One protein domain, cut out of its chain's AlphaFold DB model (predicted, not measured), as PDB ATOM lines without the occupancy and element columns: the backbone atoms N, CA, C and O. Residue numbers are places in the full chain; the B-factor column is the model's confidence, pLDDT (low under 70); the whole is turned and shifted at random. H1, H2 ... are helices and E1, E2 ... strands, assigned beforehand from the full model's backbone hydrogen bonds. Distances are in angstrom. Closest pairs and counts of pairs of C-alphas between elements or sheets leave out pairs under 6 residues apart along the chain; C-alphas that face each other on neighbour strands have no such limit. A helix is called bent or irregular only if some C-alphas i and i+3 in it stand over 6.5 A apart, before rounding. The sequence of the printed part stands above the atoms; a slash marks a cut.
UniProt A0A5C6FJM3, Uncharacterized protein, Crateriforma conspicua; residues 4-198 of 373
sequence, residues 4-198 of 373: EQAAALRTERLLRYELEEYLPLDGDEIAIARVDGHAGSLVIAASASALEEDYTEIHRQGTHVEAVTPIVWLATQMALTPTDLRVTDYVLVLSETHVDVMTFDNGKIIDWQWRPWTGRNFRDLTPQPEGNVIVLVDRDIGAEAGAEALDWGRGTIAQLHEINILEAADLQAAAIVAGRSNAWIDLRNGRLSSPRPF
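AT A GLANCE: This is residues 4 to 198 of the 373 residues of an uncharacterized protein of Crateriforma conspicua (UniProt A0A5C6FJM3). A twisted sheet of five strands has H3 on one face and H4 over the other, and H5 packs across H3; beside the sheet's E5 edge stands a separate two-strand hairpin, E1 and E2, with H1 next to E1 and H2 following at the end of E2. Residues 4 to 11, of H1, stick out free. The 195 printed residues hold five named helices and seven named strands, in the order H1 E1 E2 H2 H3 E3 E4 E5 E6 H4 E7 H5. The large sheet is mixed, in the order E5 E4 E3 E6 E7, the small one is antiparallel, and the class is mixed, helices and strands. The whole is compact, with a radius of gyration of the C-alphas of 17.8 A and spans of 50 by 35 by 30 A.

IN THESE COORDINATES: H1, residues 4 to 20, begins at C-alpha 4 (241.275, 206.160, 231.546) and is 24.6 A long. E1 is residues 30 to 36 and E2 residues 41 to 47, 20.1 A long. H2, residues 48 to 60, is irregular, with C-alphas 50 and 53 7.2 A apart. H3 is residues 71 to 80, E3 residues 89 to 94, and E4 residues 98 to 105, 23.1 A long. E5, residues 108 to 116, is 23.9 A long and bends by 53 degrees at residue 111. E6 is residues 132 to 138, H4 residues 143 to 152, and E7 residues 157 to 163. H5, residues 165 to 177, ends at C-alpha 177 (244.238, 227.911, 216.587).

HOW THE PARTS SIT: E3, E4 and E5 form a meander, each strand the antiparallel neighbour of the one before; N 91 and O 102 are 2.8 A apart, N 101 and O 113 2.8 A. E3 and E6 are parallel, with N 92 and O 134 at 2.9 A. E6, H4 and E7 make a right-handed strand-helix-strand unit, two parallel strands joined through a helix, with N 135 and O 159 at 2.9 A. H3 and H4 lie on opposite faces, three layers in all; H4 runs along the strands at a height over the sheet of 9.3 A. H3 and H5 touch, about perpendicular at 83 degrees, the C-alphas of Ala 75 and Ala 169 being closest at 4.2 A. H5 only grazes the sheet. In the hairpin of E1 and E2, N 33 and O 44 are 2.9 A apart. The closest C-alphas of E2 and E5 are those of Leu 42 and Ile 110, 5.0 A; those of H1 and E1 are Arg 16 and Ile 30, 6.7 A. H2 and H3 are apart. Each O i to N i+4 pair is within hydrogen-bond range in H1, H3, H4 and H5, and 7 of 9 are in H2.

THE WHOLE: The C-alphas of Arg 60 and Gly 155, the two farthest apart, are 52.3 A apart. The printed part has no cut. The link E5 to E6, 15 residues, is long, and residues 178 to 198 hold no named element. Mean pLDDT of the printed part is 87.0; 15 residues are under 70, among them 4 to 9, 127 to 129 and 153 to 155.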
ATOM      1  N   GLU A   4     242.443 205.600 232.224       66.12
ATOM      2  CA  GLU A   4     241.275 206.160 231.546       66.12
ATOM      3  C   GLU A   4     241.536 206.406 230.054       66.12
ATOM      4  O   GLU A   4     240.748 205.976 229.220       66.12
ATOM      5  N   GLN A   5     242.700 206.959 229.695       61.81
ATOM      6  CA  GLN A   5     243.117 207.107 228.293       61.81
ATOM      7  C   GLN A   5     243.283 205.750 227.596       61.81
ATOM      8  O   GLN A   5     242.901 205.592 226.441       61.81
ATOM      9  N   ALA A   6     243.820 204.749 228.299       47.69
ATOM     10  CA  ALA A   6     243.956 203.396 227.761       47.69
ATOM     11  C   ALA A   6     242.593 202.715 227.537       47.69
ATOM     12  O   ALA A   6     242.417 202.001 226.550       47.69
ATOM     13  N   ALA A   7     241.630 202.939 228.438       65.75
ATOM     14  CA  ALA A   7     240.263 202.453 228.289       65.75
ATOM     15  C   ALA A   7     239.545 203.154 227.127       65.75
ATOM     16  O   ALA A   7     238.963 202.468 226.295       65.75
ATOM     17  N   ALA A   8     239.671 204.479 227.010       69.56
ATOM     18  CA  ALA A   8     239.104 205.256 225.909       69.56
ATOM     19  C   ALA A   8     239.626 204.787 224.541       69.56
ATOM     20  O   ALA A   8     238.830 204.508 223.651       69.56
ATOM     21  N   LEU A   9     240.942 204.578 224.402       64.31
ATOM     22  CA  LEU A   9     241.549 204.056 223.168       64.31
ATOM     23  C   LEU A   9     241.082 202.635 222.825       64.31
ATOM     24  O   LEU A   9     240.959 202.276 221.654       64.31
ATOM     25  N   ARG A  10     240.832 201.802 223.844       70.06
ATOM     26  CA  ARG A  10     240.291 200.453 223.642       70.06
ATOM     27  C   ARG A  10     238.844 200.514 223.157       70.06
ATOM     28  O   ARG A  10     238.504 199.779 222.236       70.06
ATOM     29  N   THR A  11     238.031 201.392 223.738       83.88
ATOM     30  CA  THR A  11     236.649 201.638 223.308       83.88
ATOM     31  C   THR A  11     236.603 202.195 221.888       83.88
ATOM     32  O   THR A  11     235.786 201.757 221.092       83.88
ATOM     33  N   GLU A  12     237.517 203.100 221.540       84.50
ATOM     34  CA  GLU A  12     237.586 203.707 220.209       84.50
ATOM     35  C   GLU A  12     237.899 202.677 219.116       84.50
ATOM     36  O   GLU A  12     237.230 202.648 218.088       84.50
ATOM     37  N   ARG A  13     238.876 201.785 219.337       86.06
ATOM     38  CA  ARG A  13     239.184 200.714 218.373       86.06
ATOM     39  C   ARG A  13     238.020 199.750 218.182       86.06
ATOM     40  O   ARG A  13     237.753 199.356 217.057       86.06
ATOM     41  N   LEU A  14     237.341 199.380 219.269       88.69
ATOM     42  CA  LEU A  14     236.150 198.532 219.192       88.69
ATOM     43  C   LEU A  14     235.045 199.217 218.384       88.69
ATOM     44  O   LEU A  14     234.486 198.596 217.488       88.69
ATOM     45  N   LEU A  15     234.818 200.509 218.627       89.75
ATOM     46  CA  LEU A  15     233.812 201.291 217.915       89.75
ATOM     47  C   LEU A  15     234.081 201.365 216.404       89.75
ATOM     48  O   LEU A  15     233.134 201.354 215.629       89.75
ATOM     49  N   ARG A  16     235.345 201.405 215.959       91.56
ATOM     50  CA  ARG A  16     235.665 201.367 214.518       91.56
ATOM     51  C   ARG A  16     235.266 200.051 213.865       91.56
ATOM     52  O   ARG A  16     234.654 200.087 212.807       91.56
ATOM     53  N   TYR A  17     235.570 198.923 214.506       88.81
ATOM     54  CA  TYR A  17     235.170 197.610 213.996       88.81
ATOM     55  C   TYR A  17     233.653 197.429 214.011       88.81
ATOM     56  O   TYR A  17     233.099 196.838 213.094       88.81
ATOM     57  N   GLU A  18     232.966 197.967 215.022       90.38
ATOM     58  CA  GLU A  18     231.501 197.973 215.035       90.38
ATOM     59  C   GLU A  18     230.942 198.818 213.881       90.38
ATOM     60  O   GLU A  18     230.006 198.395 213.216       90.38
ATOM     61  N   LEU A  19     231.528 199.988 213.600       91.81
ATOM     62  CA  LEU A  19     231.095 200.866 212.508       91.81
ATOM     63  C   LEU A  19     231.390 200.313 211.110       91.81
ATOM     64  O   LEU A  19     230.643 200.627 210.186       91.81
ATOM     65  N   GLU A  20     232.429 199.497 210.950       93.75
ATOM     66  CA  GLU A  20     232.756 198.802 209.695       93.75
ATOM     67  C   GLU A  20     231.594 197.910 209.213       93.75
ATOM     68  O   GLU A  20     231.379 197.763 208.014       93.75
ATOM     69  N   GLU A  21     230.769 197.381 210.125       92.44
ATOM     70  CA  GLU A  21     229.570 196.614 209.754       92.44
ATOM     71  C   GLU A  21     228.455 197.487 209.146       92.44
ATOM     72  O   GLU A  21     227.605 196.984 208.406       92.44
ATOM     73  N   TYR A  22     228.444 198.790 209.448       92.44
ATOM     74  CA  TYR A  22     227.392 199.730 209.035       92.44
ATOM     75  C   TYR A  22     227.829 200.697 207.933       92.44
ATOM     76  O   TYR A  22     226.976 201.296 207.271       92.44
ATOM     77  N   LEU A  23     229.135 200.880 207.741       93.00
ATOM     78  CA  LEU A  23     229.705 201.825 206.789       93.00
ATOM     79  C   LEU A  23     230.443 201.082 205.671       93.00
ATOM     80  O   LEU A  23     231.114 200.091 205.928       93.00
ATOM     81  N   PRO A  24     230.393 201.573 204.421       94.00
ATOM     82  CA  PRO A  24     231.142 200.991 203.309       94.00
ATOM     83  C   PRO A  24     232.627 201.412 203.352       94.00
ATOM     84  O   PRO A  24     233.168 201.873 202.348       94.00
ATOM     85  N   LEU A  25     233.263 201.326 204.521       92.75
ATOM     86  CA  LEU A  25     234.638 201.746 204.796       92.75
ATOM     87  C   LEU A  25     235.315 200.695 205.682       92.75
ATOM     88  O   LEU A  25     234.695 200.211 206.622       92.75
ATOM     89  N   ASP A  26     236.581 200.385 205.407       93.12
ATOM     90  CA  ASP A  26     237.413 199.531 206.267       93.12
ATOM     91  C   ASP A  26     237.687 200.248 207.601       93.12
ATOM     92  O   ASP A  26     237.956 201.452 207.597       93.12
ATOM     93  N   GLY A  27     237.648 199.542 208.736       88.81
ATOM     94  CA  GLY A  27     237.836 200.115 210.073       88.81
ATOM     95  C   GLY A  27     239.130 200.926 210.243       88.81
ATOM     96  O   GLY A  27     239.152 201.906 210.997       88.81
ATOM     97  N   ASP A  28     240.193 200.584 209.508       89.56
ATOM     98  CA  ASP A  28     241.461 201.334 209.506       89.56
ATOM     99  C   ASP A  28     241.403 202.639 208.684       89.56
ATOM    100  O   ASP A  28     242.216 203.552 208.883       89.56
ATOM    101  N   GLU A  29     240.426 202.763 207.786       93.50
ATOM    102  CA  GLU A  29     240.157 203.959 206.985       93.50
ATOM    103  C   GLU A  29     239.120 204.890 207.615       93.50
ATOM    104  O   GLU A  29     238.895 205.980 207.091       93.50
ATOM    105  N   ILE A  30     238.509 204.515 208.741       94.44
ATOM    106  CA  ILE A  30     237.525 205.361 209.415       94.44
ATOM    107  C   ILE A  30     238.232 206.293 210.411       94.44
ATOM    108  O   ILE A  30     238.796 205.862 211.422       94.44
ATOM    109  N   ALA A  31     238.149 207.597 210.149       94.94
ATOM    110  CA  ALA A  31     238.372 208.624 211.157       94.94
ATOM    111  C   ALA A  31     237.077 208.805 211.951       94.94
ATOM    112  O   ALA A  31     236.025 209.048 211.362       94.94
ATOM    113  N   ILE A  32     237.143 208.672 213.276       95.19
ATOM    114  CA  ILE A  32     235.960 208.776 214.140       95.19
ATOM    115  C   ILE A  32     236.099 209.872 215.176       95.19
ATOM    116  O   ILE A  32     237.177 210.126 215.698       95.19
ATOM    117  N   ALA A  33     234.994 210.480 215.553       93.94
ATOM    118  CA  ALA A  33     234.953 211.325 216.726       93.94
ATOM    119  C   ALA A  33     233.623 211.140 217.441       93.94
ATOM    120  O   ALA A  33     232.598 210.849 216.823       93.94
ATOM    121  N   ARG A  34     233.663 211.250 218.765       93.00
ATOM    122  CA  ARG A  34     232.533 210.948 219.636       93.00
ATOM    123  C   ARG A  34     232.251 212.132 220.542       93.00
ATOM    124  O   ARG A  34     233.168 212.670 221.160       93.00
ATOM    125  N   VAL A  35     230.978 212.489 220.643       91.94
ATOM    126  CA  VAL A  35     230.472 213.509 221.560       91.94
ATOM    127  C   VAL A  35     229.493 212.839 222.515       91.94
ATOM    128  O   VAL A  35     228.487 212.276 222.091       91.94
ATOM    129  N   ASP A  36     229.800 212.876 223.809       90.00
ATOM    130  CA  ASP A  36     228.962 212.286 224.856       90.00
ATOM    131  C   ASP A  36     228.075 213.348 225.519       90.00
ATOM    132  O   ASP A  36     228.578 214.238 226.220       90.00
ATOM    133  N   GLY A  37     226.761 213.240 225.319       86.25
ATOM    134  CA  GLY A  37     225.713 213.967 226.043       86.25
ATOM    135  C   GLY A  37     225.114 213.144 227.187       86.25
ATOM    136  O   GLY A  37     225.531 212.014 227.447       86.25
ATOM    137  N   HIS A  38     224.132 213.702 227.897       86.31
ATOM    138  CA  HIS A  38     223.401 212.970 228.937       86.31
ATOM    139  C   HIS A  38     222.344 212.039 228.333       86.31
ATOM    140  O   HIS A  38     222.160 210.925 228.822       86.31
ATOM    141  N   ALA A  39     221.677 212.478 227.266       84.69
ATOM    142  CA  ALA A  39     220.640 211.724 226.567       84.69
ATOM    143  C   ALA A  39     221.187 210.686 225.569       84.69
ATOM    144  O   ALA A  39     220.442 209.822 225.111       84.69
ATOM    145  N   GLY A  40     222.478 210.745 225.232       85.50
ATOM    146  CA  GLY A  40     223.093 209.821 224.285       85.50
ATOM    147  C   GLY A  40     224.497 210.234 223.864       85.50
ATOM    148  O   GLY A  40     225.050 211.219 224.348       85.50
ATOM    149  N   SER A  41     225.074 209.464 222.947       88.62
ATOM    150  CA  SER A  41     226.369 209.757 222.336       88.62
ATOM    151  C   SER A  41     226.225 209.853 220.825       88.62
ATOM    152  O   SER A  41     225.700 208.922 220.211       88.62
ATOM    153  N   LEU A  42     226.745 210.924 220.233       93.38
ATOM    154  CA  LEU A  42     226.870 211.064 218.788       93.38
ATOM    155  C   LEU A  42     228.246 210.572 218.351       93.38
ATOM    156  O   LEU A  42     229.265 210.964 218.924       93.38
ATOM    157  N   VAL A  43     228.277 209.730 217.322       93.81
ATOM    158  CA  VAL A  43     229.513 209.282 216.678       93.81
ATOM    159  C   VAL A  43     229.509 209.777 215.243       93.81
ATOM    160  O   VAL A  43     228.563 209.528 214.500       93.81
ATOM    161  N   ILE A  44     230.570 210.476 214.862       93.56
ATOM    162  CA  ILE A  44     230.786 210.957 213.502       93.56
ATOM    163  C   ILE A  44     231.956 210.190 212.922       93.56
ATOM    164  O   ILE A  44     232.998 210.050 213.561       93.56
ATOM    165  N   ALA A  45     231.755 209.694 211.710       94.69
ATOM    166  CA  ALA A  45     232.721 208.918 210.966       94.69
ATOM    167  C   ALA A  45     232.973 209.587 209.615       94.69
ATOM    168  O   ALA A  45     232.041 210.050 208.957       94.69
ATOM    169  N   ALA A  46     234.232 209.624 209.202       94.88
ATOM    170  CA  ALA A  46     234.652 210.105 207.896       94.88
ATOM    171  C   ALA A  46     235.698 209.160 207.299       94.88
ATOM    172  O   ALA A  46     236.425 208.480 208.024       94.88
ATOM    173  N   SER A  47     235.797 209.147 205.971       95.62
ATOM    174  CA  SER A  47     236.896 208.473 205.281       95.62
ATOM    175  C   SER A  47     238.198 209.230 205.558       95.62
ATOM    176  O   SER A  47     238.390 210.356 205.101       95.62
ATOM    177  N   ALA A  48     239.094 208.611 206.321       94.75
ATOM    178  CA  ALA A  48     240.422 209.137 206.597       94.75
ATOM    179  C   ALA A  48     241.256 209.208 205.315       94.75
ATOM    180  O   ALA A  48     241.981 210.178 205.124       94.75
ATOM    181  N   SER A  49     241.118 208.223 204.421       93.62
ATOM    182  CA  SER A  49     241.810 208.183 203.129       93.62
ATOM    183  C   SER A  49     241.431 209.364 202.230       93.62
ATOM    184  O   SER A  49     242.307 209.929 201.583       93.62
ATOM    185  N   ALA A  50     240.169 209.809 202.255       94.75
ATOM    186  CA  ALA A  50     239.729 210.994 201.517       94.75
ATOM    187  C   ALA A  50     240.353 212.309 202.024       94.75
ATOM    188  O   ALA A  50     240.428 213.272 201.268       94.75
ATOM    189  N   LEU A  51     240.790 212.360 203.287       94.31
ATOM    190  CA  LEU A  51     241.360 213.556 203.924       94.31
ATOM    191  C   LEU A  51     242.889 213.489 204.071       94.31
ATOM    192  O   LEU A  51     243.529 214.489 204.392       94.31
ATOM    193  N   GLU A  52     243.485 212.311 203.882       93.25
ATOM    194  CA  GLU A  52     244.893 212.045 204.187       93.25
ATOM    195  C   GLU A  52     245.849 212.830 203.287       93.25
ATOM    196  O   GLU A  52     246.889 213.284 203.772       93.25
ATOM    197  N   GLU A  53     245.509 213.014 202.007       93.44
ATOM    198  CA  GLU A  53     246.339 213.761 201.054       93.44
ATOM    199  C   GLU A  53     246.490 215.223 201.493       93.44
ATOM    200  O   GLU A  53     247.610 215.681 201.737       93.44
ATOM    201  N   ASP A  54     245.368 215.914 201.709       93.50
ATOM    202  CA  ASP A  54     245.346 217.304 202.176       93.50
ATOM    203  C   ASP A  54     246.019 217.440 203.547       93.50
ATOM    204  O   ASP A  54     246.854 218.323 203.772       93.50
ATOM    205  N   TYR A  55     245.716 216.525 204.470       92.81
ATOM    206  CA  TYR A  55     246.292 216.527 205.812       92.81
ATOM    207  C   TYR A  55     247.818 216.358 205.798       92.81
ATOM    208  O   TYR A  55     248.538 217.048 206.534       92.81
ATOM    209  N   THR A  56     248.321 215.453 204.955       91.75
ATOM    210  CA  THR A  56     249.755 215.185 204.795       91.75
ATOM    211  C   THR A  56     250.459 216.358 204.129       91.75
ATOM    212  O   THR A  56     251.555 216.726 204.558       91.75
ATOM    213  N   GLU A  57     249.838 216.984 203.128       93.88
ATOM    214  CA  GLU A  57     250.400 218.155 202.457       93.88
ATOM    215  C   GLU A  57     250.554 219.338 203.419       93.88
ATOM    216  O   GLU A  57     251.631 219.939 203.489       93.88
ATOM    217  N   ILE A  58     249.541 219.616 204.248       92.38
ATOM    218  CA  ILE A  58     249.612 220.668 205.274       92.38
ATOM    219  C   ILE A  58     250.747 220.378 206.273       92.38
ATOM    220  O   ILE A  58     251.540 221.266 206.606       92.38
ATOM    221  N   HIS A  59     250.895 219.121 206.704       89.19
ATOM    222  CA  HIS A  59     251.988 218.717 207.594       89.19
ATOM    223  C   HIS A  59     253.366 218.830 206.935       89.19
ATOM    224  O   HIS A  59     254.332 219.230 207.596       89.19
ATOM    225  N   ARG A  60     253.481 218.510 205.642       90.62
ATOM    226  CA  ARG A  60     254.727 218.623 204.869       90.62
ATOM    227  C   ARG A  60     255.215 220.068 204.789       90.62
ATOM    228  O   ARG A  60     256.421 220.303 204.814       90.62
ATOM    229  N   GLN A  61     254.293 221.025 204.772       93.62
ATOM    230  CA  GLN A  61     254.586 222.460 204.823       93.62
ATOM    231  C   GLN A  61     254.997 222.949 206.225       93.62
ATOM    232  O   GLN A  61     255.365 224.110 206.398       93.62
ATOM    233  N   GLY A  62     254.982 222.071 207.232       89.38
ATOM    234  CA  GLY A  62     255.309 222.410 208.616       89.38
ATOM    235  C   GLY A  62     254.172 223.108 209.364       89.38
ATOM    236  O   GLY A  62     254.395 223.594 210.475       89.38
ATOM    237  N   THR A  63     252.972 223.141 208.785       90.62
ATOM    238  CA  THR A  63     251.778 223.706 209.413       90.62
ATOM    239  C   THR A  63     251.151 222.666 210.332       90.62
ATOM    240  O   THR A  63     250.931 221.517 209.951       90.62
ATOM    241  N   HIS A  64     250.878 223.062 211.574       88.94
ATOM    242  CA  HIS A  64     250.167 222.211 212.516       88.94
ATOM    243  C   HIS A  64     248.663 222.287 212.255       88.94
ATOM    244  O   HIS A  64     248.097 223.377 212.248       88.94
ATOM    245  N   VAL A  65     248.022 221.134 212.066       92.19
ATOM    246  CA  VAL A  65     246.560 221.037 211.991       92.19
ATOM    247  C   VAL A  65     246.031 220.841 213.402       92.19
ATOM    248  O   VAL A  65     246.281 219.789 213.984       92.19
ATOM    249  N   GLU A  66     245.320 221.833 213.942       91.75
ATOM    250  CA  GLU A  66     244.811 221.817 215.325       91.75
ATOM    251  C   GLU A  66     243.556 220.955 215.507       91.75
ATOM    252  O   GLU A  66     243.339 220.437 216.592       91.75
ATOM    253  N   ALA A  67     242.739 220.780 214.471       94.19
ATOM    254  CA  ALA A  67     241.584 219.885 214.472       94.19
ATOM    255  C   ALA A  67     241.137 219.608 213.032       94.19
ATOM    256  O   ALA A  67     241.380 220.425 212.142       94.19
ATOM    257  N   VAL A  68     240.458 218.481 212.813       95.44
ATOM    258  CA  VAL A  68     239.711 218.207 211.574       95.44
ATOM    259  C   VAL A  68     238.234 218.091 211.939       95.44
ATOM    260  O   VAL A  68     237.848 217.188 212.676       95.44
ATOM    261  N   THR A  69     237.408 219.023 211.462       95.56
ATOM    262  CA  THR A  69     236.001 219.162 211.872       95.56
ATOM    263  C   THR A  69     235.125 219.603 210.699       95.56
ATOM    264  O   THR A  69     235.606 220.344 209.838       95.56
ATOM    265  N   PRO A  70     233.838 219.208 210.652       95.81
ATOM    266  CA  PRO A  70     232.890 219.757 209.689       95.81
ATOM    267  C   PRO A  70     232.761 221.279 209.819       95.81
ATOM    268  O   PRO A  70     232.732 221.823 210.925       95.81
ATOM    269  N   ILE A  71     232.627 221.964 208.685       95.81
ATOM    270  CA  ILE A  71     232.535 223.429 208.644       95.81
ATOM    271  C   ILE A  71     231.283 223.959 209.351       95.81
ATOM    272  O   ILE A  71     231.353 224.925 210.108       95.81
ATOM    273  N   VAL A  72     230.156 223.262 209.186       96.12
ATOM    274  CA  VAL A  72     228.883 223.621 209.816       96.12
ATOM    275  C   VAL A  72     228.970 223.557 211.343       96.12
ATOM    276  O   VAL A  72     228.377 224.381 212.025       96.12
ATOM    277  N   TRP A  73     229.791 222.661 211.900       96.38
ATOM    278  CA  TRP A  73     230.023 222.588 213.345       96.38
ATOM    279  C   TRP A  73     230.786 223.805 213.872       96.38
ATOM    280  O   TRP A  73     230.433 224.332 214.925       96.38
ATOM    281  N   LEU A  74     231.793 224.285 213.134       96.88
ATOM    282  CA  LEU A  74     232.531 225.499 213.497       96.88
ATOM    283  C   LEU A  74     231.632 226.737 213.449       96.88
ATOM    284  O   LEU A  74     231.629 227.529 214.392       96.88
ATOM    285  N   ALA A  75     230.844 226.877 212.381       96.31
ATOM    286  CA  ALA A  75     229.902 227.981 212.226       96.31
ATOM    287  C   ALA A  75     228.846 227.982 213.343       96.31
ATOM    288  O   ALA A  75     228.615 229.015 213.977       96.31
ATOM    289  N   THR A  76     228.267 226.817 213.646       95.88
ATOM    290  CA  THR A  76     227.315 226.651 214.751       95.88
ATOM    291  C   THR A  76     227.952 226.986 216.095       95.88
ATOM    292  O   THR A  76     227.361 227.713 216.891       95.88
ATOM    293  N   GLN A  77     229.175 226.518 216.355       95.56
ATOM    294  CA  GLN A  77     229.883 226.823 217.596       95.56
ATOM    295  C   GLN A  77     230.112 228.331 217.771       95.56
ATOM    296  O   GLN A  77     229.889 228.859 218.863       95.56
ATOM    297  N   MET A  78     230.496 229.038 216.705       95.62
ATOM    298  CA  MET A  78     230.630 230.497 216.731       95.62
ATOM    299  C   MET A  78     229.295 231.173 217.059       95.62
ATOM    300  O   MET A  78     229.221 232.007 217.963       95.62
ATOM    301  N   ALA A  79     228.237 230.793 216.339       93.38
ATOM    302  CA  ALA A  79     226.920 231.412 216.448       93.38
ATOM    303  C   ALA A  79     226.264 231.185 217.818       93.38
ATOM    304  O   ALA A  79     225.537 232.049 218.304       93.38
ATOM    305  N   LEU A  80     226.537 230.043 218.458       92.00
ATOM    306  CA  LEU A  80     225.932 229.660 219.735       92.00
ATOM    307  C   LEU A  80     226.791 229.977 220.960       92.00
ATOM    308  O   LEU A  80     226.303 229.840 222.076       92.00
ATOM    309  N   THR A  81     228.033 230.444 220.791       86.69
ATOM    310  CA  THR A  81     228.892 230.864 221.916       86.69
ATOM    311  C   THR A  81     228.206 231.830 222.907       86.69
ATOM    312  O   THR A  81     228.419 231.670 224.110       86.69
ATOM    313  N   PRO A  82     227.388 232.819 222.484       77.75
ATOM    314  CA  PRO A  82     226.684 233.704 223.420       77.75
ATOM    315  C   PRO A  82     225.360 233.137 223.966       77.75
ATOM    316  O   PRO A  82     224.712 233.804 224.775       77.75
ATOM    317  N   THR A  83     224.928 231.954 223.525       81.12
ATOM    318  CA  THR A  83     223.586 231.425 223.790       81.12
ATOM    319  C   THR A  83     223.616 230.365 224.887       81.12
ATOM    320  O   THR A  83     224.360 229.392 224.807       81.12
ATOM    321  N   ASP A  84     222.769 230.531 225.902       81.38
ATOM    322  CA  ASP A  84     222.576 229.525 226.949       81.38
ATOM    323  C   ASP A  84     221.649 228.415 226.431       81.38
ATOM    324  O   ASP A  84     220.426 228.585 226.372       81.38
ATOM    325  N   LEU A  85     222.249 227.313 225.973       80.88
ATOM    326  CA  LEU A  85     221.536 226.154 225.434       80.88
ATOM    327  C   LEU A  85     220.980 225.288 226.573       80.88
ATOM    328  O   LEU A  85     221.692 224.928 227.511       80.88
ATOM    329  N   ARG A  86     219.699 224.933 226.481       74.94
ATOM    330  CA  ARG A  86     218.956 224.150 227.478       74.94
ATOM    331  C   ARG A  86     219.101 222.637 227.259       74.94
ATOM    332  O   ARG A  86     219.873 222.156 226.434       74.94
ATOM    333  N   VAL A  87     218.336 221.879 228.051       68.25
ATOM    334  CA  VAL A  87     218.329 220.405 228.096       68.25
ATOM    335  C   VAL A  87     217.945 219.768 226.756       68.25
ATOM    336  O   VAL A  87     218.415 218.682 226.447       68.25
ATOM    337  N   THR A  88     217.115 220.409 225.934       78.00
ATOM    338  CA  THR A  88     216.873 219.954 224.557       78.00
ATOM    339  C   THR A  88     216.615 221.171 223.691       78.00
ATOM    340  O   THR A  88     215.560 221.783 223.809       78.00
ATOM    341  N   ASP A  89     217.582 221.537 222.858       86.88
ATOM    342  CA  ASP A  89     217.431 222.601 221.866       86.88
ATOM    343  C   ASP A  89     217.748 222.039 220.478       86.88
ATOM    344  O   ASP A  89     218.612 221.177 220.317       86.88
ATOM    345  N   TYR A  90     217.048 222.531 219.463       90.12
ATOM    346  CA  TYR A  90     217.278 222.177 218.068       90.12
ATOM    347  C   TYR A  90     217.940 223.343 217.363       90.12
ATOM    348  O   TYR A  90     217.489 224.482 217.488       90.12
ATOM    349  N   VAL A  91     218.975 223.058 216.587       92.38
ATOM    350  CA  VAL A  91     219.659 224.047 215.763       92.38
ATOM    351  C   VAL A  91     219.524 223.626 214.313       92.38
ATOM    352  O   VAL A  91     219.971 222.547 213.928       92.38
ATOM    353  N   LEU A  92     218.875 224.474 213.524       92.44
ATOM    354  CA  LEU A  92     218.726 224.287 212.086       92.44
ATOM    355  C   LEU A  92     219.721 225.200 211.386       92.44
ATOM    356  O   LEU A  92     219.615 226.415 211.538       92.44
ATOM    357  N   VAL A  93     220.657 224.640 210.626       93.75
ATOM    358  CA  VAL A  93     221.544 225.425 209.759       93.75
ATOM    359  C   VAL A  93     221.065 225.279 208.330       93.75
ATOM    360  O   VAL A  93     221.116 224.192 207.758       93.75
ATOM    361  N   LEU A  94     220.525 226.361 207.783       91.56
ATOM    362  CA  LEU A  94     219.980 226.383 206.435       91.56
ATOM    363  C   LEU A  94     221.070 226.767 205.444       91.56
ATOM    364  O   LEU A  94     221.717 227.798 205.617       91.56
ATOM    365  N   SER A  95     221.193 225.939 204.409       89.50
ATOM    366  CA  SER A  95     222.004 226.107 203.201       89.50
ATOM    367  C   SER A  95     221.081 226.226 201.975       89.50
ATOM    368  O   SER A  95     219.886 225.936 202.050       89.50
ATOM    369  N   GLU A  96     221.611 226.619 200.813       86.75
ATOM    370  CA  GLU A  96     220.797 226.768 199.588       86.75
ATOM    371  C   GLU A  96     220.129 225.443 199.175       86.75
ATOM    372  O   GLU A  96     218.997 225.411 198.702       86.75
ATOM    373  N   THR A  97     220.836 224.330 199.385       88.31
ATOM    374  CA  THR A  97     220.458 222.998 198.888       88.31
ATOM    375  C   THR A  97     220.136 221.992 199.986       88.31
ATOM    376  O   THR A  97     219.687 220.880 199.697       88.31
ATOM    377  N   HIS A  98     220.398 222.336 201.245       91.88
ATOM    378  CA  HIS A  98     220.277 221.416 202.367       91.88
ATOM    379  C   HIS A  98     220.013 222.134 203.684       91.88
ATOM    380  O   HIS A  98     220.110 223.352 203.787       91.88
ATOM    381  N   VAL A  99     219.672 221.343 204.690       92.38
ATOM    382  CA  VAL A  99     219.552 221.765 206.076       92.38
ATOM    383  C   VAL A  99     220.275 220.764 206.958       92.38
ATOM    384  O   VAL A  99     220.059 219.553 206.850       92.38
ATOM    385  N   ASP A 100     221.121 221.281 207.838       95.38
ATOM    386  CA  ASP A 100     221.693 220.519 208.934       95.38
ATOM    387  C   ASP A 100     220.794 220.677 210.158       95.38
ATOM    388  O   ASP A 100     220.592 221.778 210.670       95.38
ATOM    389  N   VAL A 101     220.236 219.563 210.619       93.94
ATOM    390  CA  VAL A 101     219.423 219.494 211.832       93.94
ATOM    391  C   VAL A 101     220.304 218.948 212.943       93.94
ATOM    392  O   VAL A 101     220.716 217.790 212.888       93.94
ATOM    393  N   MET A 102     220.609 219.776 213.937       94.81
ATOM    394  CA  MET A 102     221.403 219.395 215.102       94.81
ATOM    395  C   MET A 102     220.527 219.409 216.352       94.81
ATOM    396  O   MET A 102     219.816 220.381 216.602       94.81
ATOM    397  N   THR A 103     220.598 218.352 217.156       92.75
ATOM    398  CA  THR A 103     219.934 218.296 218.465       92.75
ATOM    399  C   THR A 103     220.977 218.454 219.556       92.75
ATOM    400  O   THR A 103     221.980 217.737 219.568       92.75
ATOM    401  N   PHE A 104     220.733 219.379 220.476       92.06
ATOM    402  CA  PHE A 104     221.587 219.665 221.616       92.06
ATOM    403  C   PHE A 104     220.959 219.171 222.914       92.06
ATOM    404  O   PHE A 104     219.762 219.330 223.124       92.06
ATOM    405  N   ASP A 105     221.794 218.650 223.806       89.81
ATOM    406  CA  ASP A 105     221.472 218.343 225.194       89.81
ATOM    407  C   ASP A 105     222.538 218.961 226.101       89.81
ATOM    408  O   ASP A 105     223.716 218.596 226.043       89.81
ATOM    409  N   ASN A 106     222.125 219.950 226.902       88.12
ATOM    410  CA  ASN A 106     222.996 220.692 227.819       88.12
ATOM    411  C   ASN A 106     224.257 221.242 227.125       88.12
ATOM    412  O   ASN A 106     225.387 221.060 227.583       88.12
ATOM    413  N   GLY A 107     224.058 221.882 225.969       89.25
ATOM    414  CA  GLY A 107     225.131 222.495 225.184       89.25
ATOM    415  C   GLY A 107     226.010 221.520 224.394       89.25
ATOM    416  O   GLY A 107     226.997 221.952 223.803       89.25
ATOM    417  N   LYS A 108     225.667 220.226 224.341       91.25
ATOM    418  CA  LYS A 108     226.375 219.227 223.525       91.25
ATOM    419  C   LYS A 108     225.494 218.677 222.417       91.25
ATOM    420  O   LYS A 108     224.334 218.375 222.659       91.25
ATOM    421  N   ILE A 109     226.061 218.481 221.231       93.44
ATOM    422  CA  ILE A 109     225.347 217.876 220.103       93.44
ATOM    423  C   ILE A 109     225.214 216.367 220.339       93.44
ATOM    424  O   ILE A 109     226.219 215.678 220.512       93.44
ATOM    425  N   ILE A 110     223.981 215.867 220.330       92.38
ATOM    426  CA  ILE A 110     223.648 214.444 220.503       92.38
ATOM    427  C   ILE A 110     223.082 213.795 219.237       92.38
ATOM    428  O   ILE A 110     223.084 212.572 219.137       92.38
ATOM    429  N   ASP A 111     222.629 214.593 218.271       93.50
ATOM    430  CA  ASP A 111     222.177 214.124 216.961       93.50
ATOM    431  C   ASP A 111     222.510 215.170 215.894       93.50
ATOM    432  O   ASP A 111     222.444 216.374 216.162       93.50
ATOM    433  N   TRP A 112     222.868 214.714 214.697       95.62
ATOM    434  CA  TRP A 112     223.129 215.568 213.543       95.62
ATOM    435  C   TRP A 112     222.694 214.867 212.261       95.62
ATOM    436  O   TRP A 112     223.132 213.756 211.962       95.62
ATOM    437  N   GLN A 113     221.846 215.539 211.489       94.44
ATOM    438  CA  GLN A 113     221.316 215.019 210.239       94.44
ATOM    439  C   GLN A 113     221.448 216.055 209.134       94.44
ATOM    440  O   GLN A 113     220.932 217.165 209.246       94.44
ATOM    441  N   TRP A 114     222.073 215.647 208.035       94.06
ATOM    442  CA  TRP A 114     222.044 216.389 206.785       94.06
ATOM    443  C   TRP A 114     220.810 215.975 205.983       94.06
ATOM    444  O   TRP A 114     220.575 214.780 205.771       94.06
ATOM    445  N   ARG A 115     220.007 216.939 205.533       92.06
ATOM    446  CA  ARG A 115     218.815 216.669 204.719       92.06
ATOM    447  C   ARG A 115     218.775 217.585 203.501       92.06
ATOM    448  O   ARG A 115     219.021 218.780 203.648       92.06
ATOM    449  N   PRO A 116     218.415 217.075 202.309       90.69
ATOM    450  CA  PRO A 116     218.208 217.933 201.154       90.69
ATOM    451  C   PRO A 116     217.060 218.906 201.435       90.69
ATOM    452  O   PRO A 116     216.012 218.522 201.961       90.69
ATOM    453  N   TRP A 117     217.256 220.165 201.066       84.50
ATOM    454  CA  TRP A 117     216.302 221.241 201.276       84.50
ATOM    455  C   TRP A 117     215.879 221.793 199.923       84.50
ATOM    456  O   TRP A 117     216.703 222.148 199.089       84.50
ATOM    457  N   THR A 118     214.569 221.825 199.696       80.56
ATOM    458  CA  THR A 118     213.976 222.335 198.447       80.56
ATOM    459  C   THR A 118     213.133 223.587 198.680       80.56
ATOM    460  O   THR A 118     212.321 223.950 197.829       80.56
ATOM    461  N   GLY A 119     213.294 224.240 199.838       71.19
ATOM    462  CA  GLY A 119     212.511 225.425 200.197       71.19
ATOM    463  C   GLY A 119     211.049 225.123 200.518       71.19
ATOM    464  O   GLY A 119     210.207 225.989 200.331       71.19
ATOM    465  N   ARG A 120     210.690 223.878 200.870       65.31
ATOM    466  CA  ARG A 120     209.294 223.516 201.160       65.31
ATOM    467  C   ARG A 120     209.191 222.613 202.384       65.31
ATOM    468  O   ARG A 120     209.689 221.494 202.383       65.31
ATOM    469  N   ASN A 121     208.439 223.112 203.365       70.88
ATOM    470  CA  ASN A 121     207.905 222.426 204.546       70.88
ATOM    471  C   ASN A 121     208.912 222.054 205.656       70.88
ATOM    472  O   ASN A 121     209.284 220.899 205.845       70.88
ATOM    473  N   PHE A 122     209.238 223.037 206.503       73.56
ATOM    474  CA  PHE A 122     210.014 222.853 207.740       73.56
ATOM    475  C   PHE A 122     209.430 221.821 208.720       73.56
ATOM    476  O   PHE A 122     210.165 221.265 209.534       73.56
ATOM    477  N   ARG A 123     208.122 221.524 208.653       71.12
ATOM    478  CA  ARG A 123     207.476 220.548 209.553       71.12
ATOM    479  C   ARG A 123     208.036 219.138 209.415       71.12
ATOM    480  O   ARG A 123     207.969 218.376 210.372       71.12
ATOM    481  N   ASP A 124     208.597 218.816 208.258       77.00
ATOM    482  CA  ASP A 124     209.143 217.489 207.994       77.00
ATOM    483  C   ASP A 124     210.579 217.354 208.540       77.00
ATOM    484  O   ASP A 124     211.117 216.247 208.621       77.00
ATOM    485  N   LEU A 125     211.205 218.468 208.949       75.62
ATOM    486  CA  LEU A 125     212.600 218.519 209.391       75.62
ATOM    487  C   LEU A 125     212.787 218.170 210.868       75.62
ATOM    488  O   LEU A 125     213.799 217.564 211.213       75.62
ATOM    489  N   THR A 126     211.816 218.487 211.727       70.19
ATOM    490  CA  THR A 126     211.911 218.241 213.175       70.19
ATOM    491  C   THR A 126     210.718 217.430 213.683       70.19
ATOM    492  O   THR A 126     209.578 217.884 213.531       70.19
ATOM    493  N   PRO A 127     210.929 216.269 214.332       64.81
ATOM    494  CA  PRO A 127     209.862 215.597 215.063       64.81
ATOM    495  C   PRO A 127     209.471 216.487 216.251       64.81
ATOM    496  O   PRO A 127     210.288 216.686 217.134       64.81
ATOM    497  N   GLN A 128     208.277 217.091 216.193       67.94
ATOM    498  CA  GLN A 128     207.631 217.938 217.219       67.94
ATOM    499  C   GLN A 128     208.558 218.435 218.352       67.94
ATOM    500  O   GLN A 128     208.749 217.716 219.332       67.94
ATOM    501  N   PRO A 129     209.128 219.649 218.249       66.25
ATOM    502  CA  PRO A 129     210.121 220.105 219.212       66.25
ATOM    503  C   PRO A 129     209.479 220.340 220.587       66.25
ATOM    504  O   PRO A 129     208.671 221.250 220.759       66.25
ATOM    505  N   GLU A 130     209.867 219.539 221.580       76.19
ATOM    506  CA  GLU A 130     209.624 219.837 223.003       76.19
ATOM    507  C   GLU A 130     210.579 220.941 223.524       76.19
ATOM    508  O   GLU A 130     210.398 221.466 224.623       76.19
ATOM    509  N   GLY A 131     211.582 221.304 222.714       79.94
ATOM    510  CA  GLY A 131     212.672 222.236 223.003       79.94
ATOM    511  C   GLY A 131     212.619 223.565 222.244       79.94
ATOM    512  O   GLY A 131     211.757 223.769 221.386       79.94
ATOM    513  N   ASN A 132     213.569 224.472 222.518       86.75
ATOM    514  CA  ASN A 132     213.688 225.684 221.703       86.75
ATOM    515  C   ASN A 132     214.248 225.332 220.325       86.75
ATOM    516  O   ASN A 132     215.148 224.500 220.208       86.75
ATOM    517  N   VAL A 133     213.774 226.020 219.288       87.19
ATOM    518  CA  VAL A 133     214.379 225.946 217.956       87.19
ATOM    519  C   VAL A 133     215.175 227.222 217.694       87.19
ATOM    520  O   VAL A 133     214.634 228.329 217.751       87.19
ATOM    521  N   ILE A 134     216.463 227.067 217.417       88.00
ATOM    522  CA  ILE A 134     217.370 228.119 216.968       88.00
ATOM    523  C   ILE A 134     217.630 227.884 215.483       88.00
ATOM    524  O   ILE A 134     217.980 226.779 215.073       88.00
ATOM    525  N   VAL A 135     217.456 228.913 214.664       86.75
ATOM    526  CA  VAL A 135     217.681 228.813 213.221       86.75
ATOM    527  C   VAL A 135     218.851 229.702 212.834       86.75
ATOM    528  O   VAL A 135     218.851 230.900 213.113       86.75
ATOM    529  N   LEU A 136     219.847 229.097 212.198       88.25
ATOM    530  CA  LEU A 136     220.986 229.755 211.583       88.25
ATOM    531  C   LEU A 136     220.742 229.765 210.071       88.25
ATOM    532  O   LEU A 136     220.652 228.710 209.446       88.25
ATOM    533  N   VAL A 137     220.592 230.949 209.488       85.81
ATOM    534  CA  VAL A 137     220.354 231.111 208.049       85.81
ATOM    535  C   VAL A 137     221.636 231.601 207.411       85.81
ATOM    536  O   VAL A 137     222.143 232.648 207.826       85.81
ATOM    537  N   ASP A 138     222.146 230.873 206.415       87.25
ATOM    538  CA  ASP A 138     223.245 231.402 205.617       87.25
ATOM    539  C   ASP A 138     222.782 232.663 204.877       87.25
ATOM    540  O   ASP A 138     221.771 232.658 204.162       87.25
ATOM    541  N   ARG A 139     223.528 233.754 205.046       85.75
ATOM    542  CA  ARG A 139     223.237 235.070 204.467       85.75
ATOM    543  C   ARG A 139     223.087 235.000 202.945       85.75
ATOM    544  O   ARG A 139     222.322 235.776 202.372       85.75
ATOM    545  N   ASP A 140     223.779 234.061 202.311       82.94
ATOM    546  CA  ASP A 140     223.830 233.928 200.856       82.94
ATOM    547  C   ASP A 140     222.562 233.288 200.247       82.94
ATOM    548  O   ASP A 140     222.322 233.429 199.050       82.94
ATOM    549  N   ILE A 141     221.690 232.669 201.053       78.69
ATOM    550  CA  ILE A 141     220.427 232.041 200.589       78.69
ATOM    551  C   ILE A 141     219.294 233.075 200.459       78.69
ATOM    552  O   ILE A 141     218.229 232.799 199.910       78.69
ATOM    553  N   GLY A 142     219.537 234.303 200.925       65.31
ATOM    554  CA  GLY A 142     218.619 235.428 200.803       65.31
ATOM    555  C   GLY A 142     217.562 235.500 201.908       65.31
ATOM    556  O   GLY A 142     217.186 234.516 202.546       65.31
ATOM    557  N   ALA A 143     217.045 236.715 202.116       73.62
ATOM    558  CA  ALA A 143     216.095 237.047 203.183       73.62
ATOM    559  C   ALA A 143     214.770 236.255 203.118       73.62
ATOM    560  O   ALA A 143     214.051 236.175 204.113       73.62
ATOM    561  N   GLU A 144     214.440 235.664 201.967       77.56
ATOM    562  CA  GLU A 144     213.212 234.887 201.771       77.56
ATOM    563  C   GLU A 144     213.211 233.587 202.585       77.56
ATOM    564  O   GLU A 144     212.214 233.291 203.242       77.56
ATOM    565  N   ALA A 145     214.333 232.859 202.637       74.50
ATOM    566  CA  ALA A 145     214.444 231.631 203.429       74.50
ATOM    567  C   ALA A 145     214.349 231.912 204.939       74.50
ATOM    568  O   ALA A 145     213.705 231.169 205.680       74.50
ATOM    569  N   GLY A 146     214.937 233.026 205.392       75.50
ATOM    570  CA  GLY A 146     214.807 233.488 206.775       75.50
ATOM    571  C   GLY A 146     213.380 233.919 207.122       75.50
ATOM    572  O   GLY A 146     212.875 233.585 208.195       75.50
ATOM    573  N   ALA A 147     212.694 234.604 206.202       78.81
ATOM    574  CA  ALA A 147     211.295 234.982 206.371       78.81
ATOM    575  C   ALA A 147     210.364 233.759 206.423       78.81
ATOM    576  O   ALA A 147     209.455 233.724 207.253       78.81
ATOM    577  N   GLU A 148     210.605 232.741 205.591       77.31
ATOM    578  CA  GLU A 148     209.851 231.482 205.618       77.31
ATOM    579  C   GLU A 148     210.083 230.714 206.927       77.31
ATOM    580  O   GLU A 148     209.123 230.249 207.550       77.31
ATOM    581  N   ALA A 149     211.334 230.650 207.398       75.00
ATOM    582  CA  ALA A 149     211.661 230.060 208.692       75.00
ATOM    583  C   ALA A 149     210.928 230.780 209.838       75.00
ATOM    584  O   ALA A 149     210.313 230.124 210.678       75.00
ATOM    585  N   LEU A 150     210.919 232.120 209.850       74.88
ATOM    586  CA  LEU A 150     210.195 232.924 210.845       74.88
ATOM    587  C   LEU A 150     208.681 232.720 210.799       74.88
ATOM    588  O   LEU A 150     208.044 232.665 211.852       74.88
ATOM    589  N   ASP A 151     208.099 232.629 209.603       76.88
ATOM    590  CA  ASP A 151     206.658 232.441 209.456       76.88
ATOM    591  C   ASP A 151     206.216 231.057 209.947       76.88
ATOM    592  O   ASP A 151     205.213 230.945 210.656       76.88
ATOM    593  N   TRP A 152     207.019 230.021 209.678       72.56
ATOM    594  CA  TRP A 152     206.833 228.692 210.265       72.56
ATOM    595  C   TRP A 152     206.998 228.711 211.786       72.56
ATOM    596  O   TRP A 152     206.189 228.144 212.522       72.56
ATOM    597  N   GLY A 153     208.046 229.377 212.254       65.56
ATOM    598  CA  GLY A 153     208.484 229.365 213.636       65.56
ATOM    599  C   GLY A 153     207.664 230.202 214.600       65.56
ATOM    600  O   GLY A 153     208.079 230.320 215.754       65.56
ATOM    601  N   ARG A 154     206.542 230.804 214.181       65.44
ATOM    602  CA  ARG A 154     205.703 231.624 215.066       65.44
ATOM    603  C   ARG A 154     205.231 230.801 216.273       65.44
ATOM    604  O   ARG A 154     204.250 230.069 216.193       65.44
ATOM    605  N   GLY A 155     205.930 230.959 217.397       63.41
ATOM    606  CA  GLY A 155     205.688 230.255 218.663       63.41
ATOM    607  C   GLY A 155     206.667 229.118 218.992       63.41
ATOM    608  O   GLY A 155     206.626 228.625 220.114       63.41
ATOM    609  N   THR A 156     207.553 228.731 218.068       72.00
ATOM    610  CA  THR A 156     208.495 227.601 218.222       72.00
ATOM    611  C   THR A 156     209.960 228.009 218.030       72.00
ATOM    612  O   THR A 156     210.837 227.479 218.714       72.00
ATOM    613  N   ILE A 157     210.245 228.975 217.147       76.44
ATOM    614  CA  ILE A 157     211.593 229.535 217.004       76.44
ATOM    615  C   ILE A 157     211.850 230.502 218.154       76.44
ATOM    616  O   ILE A 157     211.165 231.516 218.298       76.44
ATOM    617  N   ALA A 158     212.867 230.196 218.952       79.25
ATOM    618  CA  ALA A 158     213.336 231.070 220.014       79.25
ATOM    619  C   ALA A 158     214.289 232.146 219.480       79.25
ATOM    620  O   ALA A 158     214.275 233.273 219.977       79.25
ATOM    621  N   GLN A 159     215.127 231.804 218.493       84.25
ATOM    622  CA  GLN A 159     216.145 232.700 217.941       84.25
ATOM    623  C   GLN A 159     216.384 232.434 216.451       84.25
ATOM    624  O   GLN A 159     216.460 231.282 216.026       84.25
ATOM    625  N   LEU A 160     216.548 233.511 215.683       86.69
ATOM    626  CA  LEU A 160     216.999 233.486 214.295       86.69
ATOM    627  C   LEU A 160     218.304 234.277 214.202       86.69
ATOM    628  O   LEU A 160     218.332 235.445 214.596       86.69
ATOM    629  N   HIS A 161     219.342 233.664 213.646       89.00
ATOM    630  CA  HIS A 161     220.617 234.317 213.374       89.00
ATOM    631  C   HIS A 161     220.925 234.234 211.883       89.00
ATOM    632  O   HIS A 161     221.001 233.145 211.318       89.00
ATOM    633  N   GLU A 162     221.131 235.383 211.251       91.25
ATOM    634  CA  GLU A 162     221.696 235.446 209.903       91.25
ATOM    635  C   GLU A 162     223.221 235.434 210.011       91.25
ATOM    636  O   GLU A 162     223.830 236.375 210.534       91.25
ATOM    637  N   ILE A 163     223.846 234.370 209.519       92.38
ATOM    638  CA  ILE A 163     225.297 234.177 209.579       92.38
ATOM    639  C   ILE A 163     225.838 233.933 208.175       92.38
ATOM    640  O   ILE A 163     225.131 233.409 207.331       92.38
ATOM    641  N   ASN A 164     227.089 234.297 207.906       93.81
ATOM    642  CA  ASN A 164     227.801 233.712 206.771       93.81
ATOM    643  C   ASN A 164     228.542 232.480 207.304       93.81
ATOM    644  O   ASN A 164     229.360 232.615 208.219       93.81
ATOM    645  N   ILE A 165     228.214 231.286 206.797       93.50
ATOM    646  CA  ILE A 165     228.716 230.020 207.364       93.50
ATOM    647  C   ILE A 165     230.245 229.956 207.292       93.50
ATOM    648  O   ILE A 165     230.887 229.575 208.271       93.50
ATOM    649  N   LEU A 166     230.833 230.365 206.162       95.06
ATOM    650  CA  LEU A 166     232.283 230.344 205.964       95.06
ATOM    651  C   LEU A 166     232.987 231.336 206.895       95.06
ATOM    652  O   LEU A 166     233.927 230.964 207.589       95.06
ATOM    653  N   GLU A 167     232.489 232.572 206.981       96.06
ATOM    654  CA  GLU A 167     233.056 233.603 207.859       96.06
ATOM    655  C   GLU A 167     232.975 233.193 209.340       96.06
ATOM    656  O   GLU A 167     233.943 233.333 210.089       96.06
ATOM    657  N   ALA A 168     231.835 232.642 209.772       95.75
ATOM    658  CA  ALA A 168     231.656 232.156 211.138       95.75
ATOM    659  C   ALA A 168     232.593 230.979 211.449       95.75
ATOM    660  O   ALA A 168     233.188 230.932 212.531       95.75
ATOM    661  N   ALA A 169     232.758 230.053 210.501       96.75
ATOM    662  CA  ALA A 169     233.686 228.940 210.637       96.75
ATOM    663  C   ALA A 169     235.147 229.410 210.706       96.75
ATOM    664  O   ALA A 169     235.883 228.942 211.575       96.75
ATOM    665  N   ASP A 170     235.550 230.369 209.869       97.25
ATOM    666  CA  ASP A 170     236.895 230.955 209.871       97.25
ATOM    667  C   ASP A 170     237.206 231.660 211.199       97.25
ATOM    668  O   ASP A 170     238.286 231.480 211.773       97.25
ATOM    669  N   LEU A 171     236.250 232.426 211.737       97.25
ATOM    670  CA  LEU A 171     236.391 233.087 213.037       97.25
ATOM    671  C   LEU A 171     236.572 232.075 214.173       97.25
ATOM    672  O   LEU A 171     237.441 232.261 215.035       97.25
ATOM    673  N   GLN A 172     235.801 230.985 214.162       97.31
ATOM    674  CA  GLN A 172     235.941 229.929 215.161       97.31
ATOM    675  C   GLN A 172     237.241 229.145 214.995       97.31
ATOM    676  O   GLN A 172     237.919 228.878 215.988       97.31
ATOM    677  N   ALA A 173     237.637 228.821 213.763       96.38
ATOM    678  CA  ALA A 173     238.914 228.176 213.478       96.38
ATOM    679  C   ALA A 173     240.083 229.031 213.990       96.38
ATOM    680  O   ALA A 173     240.980 228.524 214.666       96.38
ATOM    681  N   ALA A 174     240.039 230.350 213.771       96.12
ATOM    682  CA  ALA A 174     241.028 231.281 214.303       96.12
ATOM    683  C   ALA A 174     241.032 231.327 215.843       96.12
ATOM    684  O   ALA A 174     242.095 231.485 216.451       96.12
ATOM    685  N   ALA A 175     239.874 231.188 216.496       96.06
ATOM    686  CA  ALA A 175     239.787 231.085 217.952       96.06
ATOM    687  C   ALA A 175     240.397 229.776 218.486       96.06
ATOM    688  O   ALA A 175     241.117 229.824 219.491       96.06
ATOM    689  N   ILE A 176     240.190 228.658 217.785       94.88
ATOM    690  CA  ILE A 176     240.751 227.343 218.130       94.88
ATOM    691  C   ILE A 176     242.272 227.346 217.977       94.88
ATOM    692  O   ILE A 176     242.988 227.023 218.922       94.88
ATOM    693  N   VAL A 177     242.788 227.808 216.835       92.31
ATOM    694  CA  VAL A 177     244.238 227.911 216.587       92.31
ATOM    695  C   VAL A 177     244.919 228.848 217.592       92.31
ATOM    696  O   VAL A 177     246.068 228.633 217.977       92.31
ATOM    697  N   ALA A 178     244.216 229.881 218.061       91.12
ATOM    698  CA  ALA A 178     244.713 230.779 219.101       91.12
ATOM    699  C   ALA A 178     244.607 230.209 220.531       91.12
ATOM    700  O   ALA A 178     244.988 230.902 221.477       91.12
ATOM    701  N   GLY A 179     244.066 229.000 220.712       91.69
ATOM    702  CA  GLY A 179     243.856 228.370 222.017       91.69
ATOM    703  C   GLY A 179     242.798 229.059 222.885       91.69
ATOM    704  O   GLY A 179     242.815 228.902 224.105       91.69
ATOM    705  N   ARG A 180     241.903 229.863 222.290       94.12
ATOM    706  CA  ARG A 180     240.797 230.527 223.007       94.12
ATOM    707  C   ARG A 180     239.556 229.645 223.122       94.12
ATOM    708  O   ARG A 180     238.744 229.863 224.015       94.12
ATOM    709  N   SER A 181     239.413 228.671 222.232       94.62
ATOM    710  CA  SER A 181     238.340 227.680 222.224       94.62
ATOM    711  C   SER A 181     238.885 226.322 221.776       94.62
ATOM    712  O   SER A 181     239.986 226.233 221.244       94.62
ATOM    713  N   ASN A 182     238.111 225.261 222.001       93.94
ATOM    714  CA  ASN A 182     238.396 223.923 221.481       93.94
ATOM    715  C   ASN A 182     237.336 223.554 220.442       93.94
ATOM    716  O   ASN A 182     236.172 223.926 220.612       93.94
ATOM    717  N   ALA A 183     237.714 222.798 219.410       94.75
ATOM    718  CA  ALA A 183     236.736 222.200 218.508       94.75
ATOM    719  C   ALA A 183     235.823 221.255 219.304       94.75
ATOM    720  O   ALA A 183     236.302 220.480 220.134       94.75
ATOM    721  N   TRP A 184     234.510 221.308 219.065       94.50
ATOM    722  CA  TRP A 184     233.578 220.345 219.667       94.50
ATOM    723  C   TRP A 184     233.826 218.914 219.201       94.50
ATOM    724  O   TRP A 184     233.475 217.968 219.905       94.50
ATOM    725  N   ILE A 185     234.437 218.768 218.030       94.12
ATOM    726  CA  ILE A 185     234.778 217.487 217.448       94.12
ATOM    727  C   ILE A 185     236.135 217.554 216.758       94.12
ATOM    728  O   ILE A 185     236.490 218.573 216.170       94.12
ATOM    729  N   ASP A 186     236.893 216.464 216.840       94.62
ATOM    730  CA  ASP A 186     238.193 216.353 216.192       94.62
ATOM    731  C   ASP A 186     238.373 214.956 215.597       94.62
ATOM    732  O   ASP A 186     238.470 213.964 216.317       94.62
ATOM    733  N   LEU A 187     238.427 214.897 214.269       95.31
ATOM    734  CA  LEU A 187     238.624 213.682 213.485       95.31
ATOM    735  C   LEU A 187     240.114 213.337 213.288       95.31
ATOM    736  O   LEU A 187     240.432 212.435 212.516       95.31
ATOM    737  N   ARG A 188     241.054 214.017 213.966       92.00
ATOM    738  CA  ARG A 188     242.500 213.696 213.934       92.00
ATOM    739  C   ARG A 188     242.852 212.428 214.721       92.00
ATOM    740  O   ARG A 188     243.669 212.448 215.646       92.00
ATOM    741  N   ASN A 189     242.274 211.300 214.347       87.50
ATOM    742  CA  ASN A 189     242.613 209.996 214.901       87.50
ATOM    743  C   ASN A 189     242.982 208.993 213.805       87.50
ATOM    744  O   ASN A 189     242.863 209.253 212.609       87.50
ATOM    745  N   GLY A 190     243.489 207.824 214.212       86.00
ATOM    746  CA  GLY A 190     243.904 206.790 213.260       86.00
ATOM    747  C   GLY A 190     244.960 207.313 212.283       86.00
ATOM    748  O   GLY A 190     246.018 207.770 212.714       86.00
ATOM    749  N   ARG A 191     244.663 207.280 210.980       88.81
ATOM    750  CA  ARG A 191     245.556 207.777 209.918       88.81
ATOM    751  C   ARG A 191     245.733 209.299 209.926       88.81
ATOM    752  O   ARG A 191     246.788 209.783 209.543       88.81
ATOM    753  N   LEU A 192     244.759 210.042 210.455       91.81
ATOM    754  CA  LEU A 192     244.837 211.499 210.619       91.81
ATOM    755  C   LEU A 192     245.468 211.909 211.959       91.81
ATOM    756  O   LEU A 192     245.473 213.086 212.317       91.81
ATOM    757  N   SER A 193     246.011 210.965 212.734       89.56
ATOM    758  CA  SER A 193     246.697 211.296 213.988       89.56
ATOM    759  C   SER A 193     247.909 212.180 213.706       89.56
ATOM    760  O   SER A 193     248.734 211.866 212.849       89.56
ATOM    761  N   SER A 194     248.063 213.279 214.448       84.50
ATOM    762  CA  SER A 194     249.256 214.112 214.290       84.50
ATOM    763  C   SER A 194     250.519 213.308 214.640       84.50
ATOM    764  O   SER A 194     250.577 212.707 215.718       84.50
ATOM    765  N   PRO A 195     251.581 213.348 213.813       81.31
ATOM    766  CA  PRO A 195     252.857 212.709 214.140       81.31
ATOM    767  C   PRO A 195     253.530 213.335 215.374       81.31
ATOM    768  O   PRO A 195     254.487 212.782 215.918       81.31
ATOM    769  N   ARG A 196     253.056 214.507 215.825       82.31
ATOM    770  CA  ARG A 196     253.559 215.233 216.997       82.31
ATOM    771  C   ARG A 196     252.393 215.613 217.920       82.31
ATOM    772  O   ARG A 196     252.035 216.788 217.973       82.31
ATOM    773  N   PRO A 197     251.851 214.669 218.711       77.94
ATOM    774  CA  PRO A 197     250.667 214.906 219.549       77.94
ATOM    775  C   PRO A 197     250.864 216.011 220.598       77.94
ATOM    776  O   PRO A 197     249.903 216.571 221.107       77.94
ATOM    777  N   PHE A 198     252.114 216.350 220.921       80.94
ATOM    778  CA  PHE A 198     252.451 217.362 221.920       80.94
ATOM    779  C   PHE A 198     252.834 218.721 221.329       80.94
ATOM    780  O   PHE A 198     253.391 219.536 222.058       80.94
TER     781      PHE A 198